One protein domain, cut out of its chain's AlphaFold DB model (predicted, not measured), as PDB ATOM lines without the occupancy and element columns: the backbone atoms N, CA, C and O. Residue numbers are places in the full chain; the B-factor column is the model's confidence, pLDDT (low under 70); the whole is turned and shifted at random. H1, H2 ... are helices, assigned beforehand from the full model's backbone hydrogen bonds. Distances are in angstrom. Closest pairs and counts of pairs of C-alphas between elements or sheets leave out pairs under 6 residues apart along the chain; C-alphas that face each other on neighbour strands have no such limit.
ATOM      1  N   VAL A   2      32.747  19.607 118.130       71.00
ATOM      2  CA  VAL A   2      31.982  19.452 116.879       71.00
ATOM      3  C   VAL A   2      32.232  20.706 116.044       71.00
ATOM      4  O   VAL A   2      32.121  21.813 116.574       71.00
ATOM      5  N   SER A   3      32.651  20.546 114.783       86.62
ATOM      6  CA  SER A   3      32.814  21.705 113.904       86.62
ATOM      7  C   SER A   3      31.457  22.385 113.748       86.62
ATOM      8  O   SER A   3      30.412  21.731 113.764       86.62
ATOM      9  N   LYS A   4      31.457  23.711 113.633       87.62
ATOM     10  CA  LYS A   4      30.220  24.494 113.518       87.62
ATOM     11  C   LYS A   4      29.391  24.004 112.324       87.62
ATOM     12  O   LYS A   4      28.178  23.874 112.436       87.62
ATOM     13  N   ASP A   5      30.070  23.604 111.253       87.81
ATOM     14  CA  ASP A   5      29.469  23.043 110.043       87.81
ATOM     15  C   ASP A   5      28.831  21.667 110.280       87.81
ATOM     16  O   ASP A   5      27.724  21.405 109.815       87.81
ATOM     17  N   GLN A   6      29.466  20.800 111.078       87.12
ATOM     18  CA  GLN A   6      28.896  19.502 111.450       87.12
ATOM     19  C   GLN A   6      27.685  19.657 112.380       87.12
ATOM     20  O   GLN A   6      26.734  18.882 112.280       87.12
ATOM     21  N   ALA A   7      27.685  20.663 113.260       92.38
ATOM     22  CA  ALA A   7      26.523  20.972 114.092       92.38
ATOM     23  C   ALA A   7      25.337  21.441 113.236       92.38
ATOM     24  O   ALA A   7      24.224  20.953 113.423       92.38
ATOM     25  N   ILE A   8      25.579  22.323 112.262       94.69
ATOM     26  CA  ILE A   8      24.541  22.810 111.341       94.69
ATOM     27  C   ILE A   8      23.979  21.654 110.506       94.69
ATOM     28  O   ILE A   8      22.763  21.466 110.463       94.69
ATOM     29  N   GLY A   9      24.848  20.832 109.910       92.94
ATOM     30  CA  GLY A   9      24.426  19.659 109.143       92.94
ATOM     31  C   GLY A   9      23.635  18.655 109.985       92.94
ATOM     32  O   GLY A   9      22.597  18.160 109.546       92.94
ATOM     33  N   GLY A  10      24.072  18.404 111.222       94.69
ATOM     34  CA  GLY A  10      23.376  17.520 112.158       94.69
ATOM     35  C   GLY A  10      21.985  18.028 112.538       94.69
ATOM     36  O   GLY A  10      21.034  17.250 112.545       94.69
ATOM     37  N   VAL A  11      21.836  19.330 112.796       95.06
ATOM     38  CA  VAL A  11      20.531  19.937 113.108       95.06
ATOM     39  C   VAL A  11      19.577  19.820 111.921       95.06
ATOM     40  O   VAL A  11      18.438  19.395 112.102       95.06
ATOM     41  N   ILE A  12      20.040  20.132 110.707       94.44
ATOM     42  CA  ILE A  12      19.221  20.012 109.491       94.44
ATOM     43  C   ILE A  12      18.782  18.559 109.279       94.44
ATOM     44  O   ILE A  12      17.604  18.306 109.035       94.44
ATOM     45  N   PHE A  13      19.698  17.599 109.432       94.56
ATOM     46  CA  PHE A  13      19.381  16.177 109.308       94.56
ATOM     47  C   PHE A  13      18.307  15.740 110.308       94.56
ATOM     48  O   PHE A  13      17.328  15.106 109.917       94.56
ATOM     49  N   VAL A  14      18.445  16.123 111.581       96.75
ATOM     50  CA  VAL A  14      17.451  15.801 112.615       96.75
ATOM     51  C   VAL A  14      16.091  16.400 112.265       96.75
ATOM     52  O   VAL A  14      15.089  15.695 112.349       96.75
ATOM     53  N   ILE A  15      16.037  17.656 111.817       97.25
ATOM     54  CA  ILE A  15      14.781  18.299 111.406       97.25
ATOM     55  C   ILE A  15      14.136  17.539 110.242       97.25
ATOM     56  O   ILE A  15      12.948  17.228 110.305       97.25
ATOM     57  N   CYS A  16      14.902  17.188 109.206       94.81
ATOM     58  CA  CYS A  16      14.391  16.417 108.073       94.81
ATOM     59  C   CYS A  16      13.855  15.047 108.500       94.81
ATOM     60  O   CYS A  16      12.769  14.660 108.072       94.81
ATOM     61  N   VAL A  17      14.579  14.330 109.364       96.62
ATOM     62  CA  VAL A  17      14.137  13.031 109.892       96.62
ATOM     63  C   VAL A  17      12.853  13.186 110.699       96.62
ATOM     64  O   VAL A  17      11.915  12.420 110.496       96.62
ATOM     65  N   VAL A  18      12.768  14.194 111.571       96.25
ATOM     66  CA  VAL A  18      11.560  14.466 112.358       96.25
ATOM     67  C   VAL A  18      10.377  14.750 111.437       96.25
ATOM     68  O   VAL A  18       9.338  14.119 111.592       96.25
ATOM     69  N   ILE A  19      10.527  15.627 110.442       93.75
ATOM     70  CA  ILE A  19       9.459  15.930 109.476       93.75
ATOM     71  C   ILE A  19       9.036  14.671 108.710       93.75
ATOM     72  O   ILE A  19       7.840  14.439 108.548       93.75
ATOM     73  N   ALA A  20       9.983  13.835 108.278       89.69
ATOM     74  CA  ALA A  20       9.680  12.591 107.573       89.69
ATOM     75  C   ALA A  20       8.887  11.613 108.452       89.69
ATOM     76  O   ALA A  20       7.883  11.057 108.010       89.69
ATOM     77  N   VAL A  21       9.294  11.436 109.713       93.44
ATOM     78  CA  VAL A  21       8.571  10.583 110.667       93.44
ATOM     79  C   VAL A  21       7.176  11.141 110.930       93.44
ATOM     80  O   VAL A  21       6.206  10.392 110.851       93.44
ATOM     81  N   LEU A  22       7.055  12.448 111.178       89.62
ATOM     82  CA  LEU A  22       5.766  13.112 111.365       89.62
ATOM     83  C   LEU A  22       4.852  12.896 110.159       89.62
ATOM     84  O   LEU A  22       3.703  12.525 110.348       89.62
ATOM     85  N   TYR A  23       5.365  13.062 108.940       87.88
ATOM     86  CA  TYR A  23       4.613  12.845 107.705       87.88
ATOM     87  C   TYR A  23       4.091  11.408 107.573       87.88
ATOM     88  O   TYR A  23       2.926  11.190 107.254       87.88
ATOM     89  N   VAL A  24       4.934  10.410 107.844       88.44
ATOM     90  CA  VAL A  24       4.520   8.999 107.784       88.44
ATOM     91  C   VAL A  24       3.470   8.706 108.857       88.44
ATOM     92  O   VAL A  24       2.442   8.094 108.571       88.44
ATOM     93  N   VAL A  25       3.683   9.180 110.086       86.88
ATOM     94  CA  VAL A  25       2.736   8.979 111.189       86.88
ATOM     95  C   VAL A  25       1.398   9.656 110.898       86.88
ATOM     96  O   VAL A  25       0.362   9.035 111.108       86.88
ATOM     97  N   THR A  26       1.380  10.882 110.373       85.50
ATOM     98  CA  THR A  26       0.126  11.569 110.022       85.50
ATOM     99  C   THR A  26      -0.611  10.880 108.881       85.50
ATOM    100  O   THR A  26      -1.840  10.834 108.903       85.50
ATOM    101  N   LEU A  27       0.112  10.305 107.917       83.44
ATOM    102  CA  LEU A  27      -0.482   9.585 106.797       83.44
ATOM    103  C   LEU A  27      -1.161   8.283 107.251       83.44
ATOM    104  O   LEU A  27      -2.316   8.046 106.902       83.44
ATOM    105  N   PHE A  28      -0.473   7.458 108.045       84.50
ATOM    106  CA  PHE A  28      -0.964   6.131 108.448       84.50
ATOM    107  C   PHE A  28      -1.786   6.134 109.744       84.50
ATOM    108  O   PHE A  28      -2.616   5.250 109.946       84.50
ATOM    109  N   TYR A  29      -1.581   7.116 110.621       85.25
ATOM    110  CA  TYR A  29      -2.263   7.239 111.906       85.25
ATOM    111  C   TYR A  29      -2.663   8.701 112.191       85.25
ATOM    112  O   TYR A  29      -2.156   9.337 113.119       85.25
ATOM    113  N   PRO A  30      -3.627   9.266 111.438       80.31
ATOM    114  CA  PRO A  30      -4.057  10.657 111.613       80.31
ATOM    115  C   PRO A  30      -4.797  10.893 112.938       80.31
ATOM    116  O   PRO A  30      -5.000  12.037 113.336       80.31
ATOM    117  N   GLN A  31      -5.193   9.826 113.642       79.62
ATOM    118  CA  GLN A  31      -5.990   9.899 114.869       79.62
ATOM    119  C   GLN A  31      -5.312  10.718 115.970       79.62
ATOM    120  O   GLN A  31      -5.994  11.356 116.765       79.62
ATOM    121  N   TRP A  32      -3.981  10.780 115.988       78.75
ATOM    122  CA  TRP A  32      -3.244  11.595 116.953       78.75
ATOM    123  C   TRP A  32      -3.420  13.117 116.773       78.75
ATOM    124  O   TRP A  32      -3.093  13.859 117.689       78.75
ATOM    125  N   LEU A  33      -3.954  13.587 115.635       77.69
ATOM    126  CA  LEU A  33      -4.227  15.005 115.340       77.69
ATOM    127  C   LEU A  33      -5.691  15.402 115.564       77.69
ATOM    128  O   LEU A  33      -6.037  16.572 115.411       77.69
ATOM    129  N   THR A  34      -6.542  14.455 115.964       73.69
ATOM    130  CA  THR A  34      -7.972  14.697 116.238       73.69
ATOM    131  C   THR A  34      -8.214  15.745 117.325       73.69
ATOM    132  O   THR A  34      -9.260  16.386 117.327       73.69
ATOM    133  N   PHE A  35      -7.245  15.970 118.222       78.19
ATOM    134  CA  PHE A  35      -7.321  17.035 119.229       78.19
ATOM    135  C   PHE A  35      -7.192  18.443 118.630       78.19
ATOM    136  O   PHE A  35      -7.631  19.410 119.245       78.19
ATOM    137  N   LEU A  36      -6.550  18.565 117.465       75.12
ATOM    138  CA  LEU A  36      -6.240  19.840 116.823       75.12
ATOM    139  C   LEU A  36      -7.230  20.158 115.697       75.12
ATOM    140  O   LEU A  36      -7.561  21.319 115.473       75.12
ATOM    141  N   VAL A  37      -7.695  19.131 114.984       72.25
ATOM    142  CA  VAL A  37      -8.589  19.261 113.830       72.25
ATOM    143  C   VAL A  37      -9.588  18.104 113.838       72.25
ATOM    144  O   VAL A  37      -9.199  16.939 113.864       72.25
ATOM    145  N   SER A  38     -10.882  18.429 113.788       72.31
ATOM    146  CA  SER A  38     -11.973  17.454 113.926       72.31
ATOM    147  C   SER A  38     -12.138  16.523 112.717       72.31
ATOM    148  O   SER A  38     -12.716  15.448 112.852       72.31
ATOM    149  N   ASP A  39     -11.649  16.922 111.539       80.06
ATOM    150  CA  ASP A  39     -11.806  16.165 110.295       80.06
ATOM    151  C   ASP A  39     -10.475  15.580 109.804       80.06
ATOM    152  O   ASP A  39      -9.660  16.231 109.146       80.06
ATOM    153  N   VAL A  40     -10.270  14.307 110.135       76.38
ATOM    154  CA  VAL A  40      -9.052  13.545 109.829       76.38
ATOM    155  C   VAL A  40      -8.857  13.270 108.338       76.38
ATOM    156  O   VAL A  40      -7.715  13.173 107.886       76.38
ATOM    157  N   ASN A  41      -9.941  13.183 107.563       78.19
ATOM    158  CA  ASN A  41      -9.864  12.891 106.129       78.19
ATOM    159  C   ASN A  41      -9.296  14.086 105.367       78.19
ATOM    160  O   ASN A  41      -8.451  13.935 104.484       78.19
ATOM    161  N   THR A  42      -9.715  15.285 105.772       79.69
ATOM    162  CA  THR A  42      -9.200  16.539 105.229       79.69
ATOM    163  C   THR A  42      -7.683  16.632 105.443       79.69
ATOM    164  O   THR A  42      -6.947  16.919 104.503       79.69
ATOM    165  N   ILE A  43      -7.171  16.286 106.630       78.75
ATOM    166  CA  ILE A  43      -5.725  16.338 106.928       78.75
ATOM    167  C   ILE A  43      -4.924  15.393 106.028       78.75
ATOM    168  O   ILE A  43      -3.909  15.803 105.465       78.75
ATOM    169  N   GLN A  44      -5.365  14.141 105.880       80.81
ATOM    170  CA  GLN A  44      -4.667  13.158 105.047       80.81
ATOM    171  C   GLN A  44      -4.633  13.585 103.579       80.81
ATOM    172  O   GLN A  44      -3.584  13.490 102.937       80.81
ATOM    173  N   PHE A  45      -5.752  14.101 103.064       85.56
ATOM    174  CA  PHE A  45      -5.815  14.613 101.701       85.56
ATOM    175  C   PHE A  45      -4.804  15.743 101.488       85.56
ATOM    176  O   PHE A  45      -3.991  15.662 100.572       85.56
ATOM    177  N   TRP A  46      -4.794  16.758 102.356       85.62
ATOM    178  CA  TRP A  46      -3.878  17.897 102.221       85.62
ATOM    179  C   TRP A  46      -2.410  17.523 102.453       85.62
ATOM    180  O   TRP A  46      -1.537  18.066 101.774       85.62
ATOM    181  N   ALA A  47      -2.126  16.561 103.337       85.88
ATOM    182  CA  ALA A  47      -0.774  16.049 103.554       85.88
ATOM    183  C   ALA A  47      -0.180  15.447 102.272       85.88
ATOM    184  O   ALA A  47       0.999  15.647 101.995       85.88
ATOM    185  N   VAL A  48      -0.978  14.755 101.457       87.62
ATOM    186  CA  VAL A  48      -0.530  14.221 100.157       87.62
ATOM    187  C   VAL A  48      -0.612  15.277  99.057       87.62
ATOM    188  O   VAL A  48       0.303  15.394  98.242       87.62
ATOM    189  N   ALA A  49      -1.684  16.066  99.034       89.31
ATOM    190  CA  ALA A  49      -1.945  17.027  97.973       89.31
ATOM    191  C   ALA A  49      -0.866  18.112  97.898       89.31
ATOM    192  O   ALA A  49      -0.459  18.461  96.797       89.31
ATOM    193  N   ILE A  50      -0.363  18.618  99.031       91.50
ATOM    194  CA  ILE A  50       0.624  19.710  99.036       91.50
ATOM    195  C   ILE A  50       1.955  19.289  98.378       91.50
ATOM    196  O   ILE A  50       2.351  19.946  97.413       91.50
ATOM    197  N   PRO A  51       2.648  18.212  98.812       90.88
ATOM    198  CA  PRO A  51       3.888  17.780  98.164       90.88
ATOM    199  C   PRO A  51       3.700  17.431  96.685       90.88
ATOM    200  O   PRO A  51       4.525  17.812  95.855       90.88
ATOM    201  N   VAL A  52       2.601  16.745  96.346       94.00
ATOM    202  CA  VAL A  52       2.296  16.361  94.960       94.00
ATOM    203  C   VAL A  52       2.044  17.594  94.097       94.00
ATOM    204  O   VAL A  52       2.575  17.678  92.993       94.00
ATOM    205  N   LEU A  53       1.295  18.577  94.601       94.44
ATOM    206  CA  LEU A  53       1.037  19.836  93.906       94.44
ATOM    207  C   LEU A  53       2.335  20.606  93.664       94.44
ATOM    208  O   LEU A  53       2.555  21.075  92.553       94.44
ATOM    209  N   ILE A  54       3.213  20.708  94.665       95.75
ATOM    210  CA  ILE A  54       4.508  21.391  94.522       95.75
ATOM    211  C   ILE A  54       5.359  20.705  93.449       95.75
ATOM    212  O   ILE A  54       5.879  21.377  92.558       95.75
ATOM    213  N   ALA A  55       5.470  19.373  93.494       94.19
ATOM    214  CA  ALA A  55       6.208  18.610  92.490       94.19
ATOM    215  C   ALA A  55       5.610  18.791  91.084       94.19
ATOM    216  O   ALA A  55       6.340  19.035  90.123       94.19
ATOM    217  N   PHE A  56       4.284  18.736  90.964       95.56
ATOM    218  CA  PHE A  56       3.576  18.941  89.703       95.56
ATOM    219  C   PHE A  56       3.798  20.347  89.134       95.56
ATOM    220  O   PHE A  56       4.138  20.489  87.959       95.56
ATOM    221  N   VAL A  57       3.663  21.386  89.962       97.25
ATOM    222  CA  VAL A  57       3.901  22.781  89.565       97.25
ATOM    223  C   VAL A  57       5.350  22.982  89.134       97.25
ATOM    224  O   VAL A  57       5.582  23.655  88.137       97.25
ATOM    225  N   ALA A  58       6.322  22.369  89.814       96.25
ATOM    226  CA  ALA A  58       7.726  22.440  89.409       96.25
ATOM    227  C   ALA A  58       7.950  21.838  88.010       96.25
ATOM    228  O   ALA A  58       8.586  22.464  87.163       96.25
ATOM    229  N   VAL A  59       7.373  20.665  87.729       96.62
ATOM    230  CA  VAL A  59       7.447  20.031  86.400       96.62
ATOM    231  C   VAL A  59       6.762  20.892  85.336       96.62
ATOM    232  O   VAL A  59       7.324  21.115  84.263       96.62
ATOM    233  N   MET A  60       5.573  21.422  85.631       96.75
ATOM    234  CA  MET A  60       4.848  22.313  84.720       96.75
ATOM    235  C   MET A  60       5.594  23.623  84.468       96.75
ATOM    236  O   MET A  60       5.618  24.082  83.332       96.75
ATOM    237  N   ALA A  61       6.246  24.200  85.476       96.62
ATOM    238  CA  ALA A  61       7.056  25.404  85.318       96.62
ATOM    239  C   ALA A  61       8.242  25.163  84.374       96.62
ATOM    240  O   ALA A  61       8.510  25.997  83.511       96.62
ATOM    241  N   ILE A  62       8.905  24.005  84.476       96.31
ATOM    242  CA  ILE A  62       9.980  23.619  83.548       96.31
ATOM    243  C   ILE A  62       9.429  23.468  82.125       96.31
ATOM    244  O   ILE A  62       9.988  24.035  81.188       96.31
ATOM    245  N   GLY A  63       8.317  22.747  81.949       95.81
ATOM    246  CA  GLY A  63       7.687  22.571  80.637       95.81
ATOM    247  C   GLY A  63       7.233  23.894  80.015       95.81
ATOM    248  O   GLY A  63       7.469  24.134  78.832       95.81
ATOM    249  N   ALA A  64       6.648  24.781  80.821       95.31
ATOM    250  CA  ALA A  64       6.253  26.120  80.406       95.31
ATOM    251  C   ALA A  64       7.464  26.973  80.016       95.31
ATOM    252  O   ALA A  64       7.407  27.662  79.003       95.31
ATOM    253  N   TRP A  65       8.571  26.893  80.761       94.06
ATOM    254  CA  TRP A  65       9.810  27.595  80.424       94.06
ATOM    255  C   TRP A  65      10.401  27.106  79.098       94.06
ATOM    256  O   TRP A  65      10.720  27.914  78.231       94.06
ATOM    257  N   ILE A  66      10.477  25.788  78.888       92.75
ATOM    258  CA  ILE A  66      10.963  25.216  77.623       92.75
ATOM    259  C   ILE A  66      10.043  25.627  76.468       92.75
ATOM    260  O   ILE A  66      10.518  26.127  75.447       92.75
ATOM    261  N   GLY A  67       8.728  25.482  76.636       93.00
ATOM    262  CA  GLY A  67       7.745  25.903  75.639       93.00
ATOM    263  C   GLY A  67       7.840  27.395  75.315       93.00
ATOM    264  O   GLY A  67       7.797  27.770  74.147       93.00
ATOM    265  N   TRP A  68       8.057  28.235  76.331       90.31
ATOM    266  CA  TRP A  68       8.283  29.668  76.166       90.31
ATOM    267  C   TRP A  68       9.542  29.955  75.350       90.31
ATOM    268  O   TRP A  68       9.496  30.768  74.428       90.31
ATOM    269  N   THR A  69      10.650  29.260  75.624       91.00
ATOM    270  CA  THR A  69      11.876  29.431  74.832       91.00
ATOM    271  C   THR A  69      11.677  28.990  73.388       91.00
ATOM    272  O   THR A  69      11.994  29.766  72.506       91.00
ATOM    273  N   MET A  70      11.040  27.847  73.110       84.50
ATOM    274  CA  MET A  70      10.785  27.420  71.725       84.50
ATOM    275  C   MET A  70       9.826  28.352  70.973       84.50
ATOM    276  O   MET A  70       9.979  28.544  69.772       84.50
ATOM    277  N   ALA A  71       8.841  28.937  71.662       86.31
ATOM    278  CA  ALA A  71       7.908  29.887  71.059       86.31
ATOM    279  C   ALA A  71       8.555  31.248  70.766       86.31
ATOM    280  O   ALA A  71       8.161  31.926  69.818       86.31
ATOM    281  N   THR A  72       9.528  31.658  71.584       85.75
ATOM    282  CA  THR A  72      10.191  32.966  71.469       85.75
ATOM    283  C   THR A  72      11.559  32.906  70.786       85.75
ATOM    284  O   THR A  72      12.092  33.954  70.430       85.75
ATOM    285  N   THR A  73      12.108  31.715  70.522       72.25
ATOM    286  CA  THR A  73      13.296  31.536  69.680       72.25
ATOM    287  C   THR A  73      12.879  31.343  68.221       72.25
ATOM    288  O   THR A  73      12.351  30.278  67.881       72.25
ATOM    289  N   PRO A  74      13.117  32.323  67.328       62.00
ATOM    290  CA  PRO A  74      13.013  32.080  65.898       62.00
ATOM    291  C   PRO A  74      13.990  30.957  65.509       62.00
ATOM    292  O   PRO A  74      15.074  30.865  66.094       62.00
ATOM    293  N   PRO A  75      13.602  30.080  64.568       60.34
ATOM    294  CA  PRO A  75      14.386  28.915  64.180       60.34
ATOM    295  C   PRO A  75      15.836  29.322  63.874       60.34
ATOM    296  O   PRO A  75      16.047  30.342  63.209       60.34
ATOM    297  N   PRO A  76      16.825  28.564  64.382       63.19
ATOM    298  CA  PRO A  76      18.234  28.905  64.249       63.19
ATOM    299  C   PRO A  76      18.580  29.118  62.775       63.19
ATOM    300  O   PRO A  76      18.272  28.279  61.924       63.19
TER     301      PRO A  76
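What this domain is: This is residues 2 to 76 of the 117 residues of the protein "Transcriptional regulator" of Candidatus Bathyarchaeota archaeon (UniProt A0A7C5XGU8). Two long helices, H1 and H3, meet near their ends as a V, with the short H2 at the corner and both arms sticking out, residues 2 to 22 and 49 to 76. The printed part has 75 residues with three named helices in the order H1, H2, H3 and no named strand: all helix. It is extended, radius of gyration of the C-alphas 20.0 A, and flat, 59 by 45 by 16 A.

How they stand to each other: Look at H1, residues 4 to 28, and H3, residues 40 to 72: they touch with residues 23 to 27 and 44 to 47 alone, the closest C-alphas being Leu 27 and Gln 44, 5.8 A, at a steep tilt of 63 degrees, opposite ways. H2, residues 30 to 33, touches H3 residues 40 to 44 alone, closest at C-alphas 30 and 40, 6.0 A. Every O i to N i+4 pair is within hydrogen-bond range in H1, 28 of 29 in H3; H2 is too short for one.

Where its parts are: Find C-alpha 4 at (30.220, 24.494, 113.518); H1 runs 36.5 A from there. A tight link leads to H2, 5.7 A long. H3 runs 47.1 A to C-alpha 72 at (10.191, 32.966, 71.469), with a kink of 27 degrees near residue 51.

The domain as a whole: The farthest C-alphas, Phe 35 and Pro 76, are 61.8 A apart. The printed part has no cut and no long link; residues 74 to 76 have pLDDT under 70.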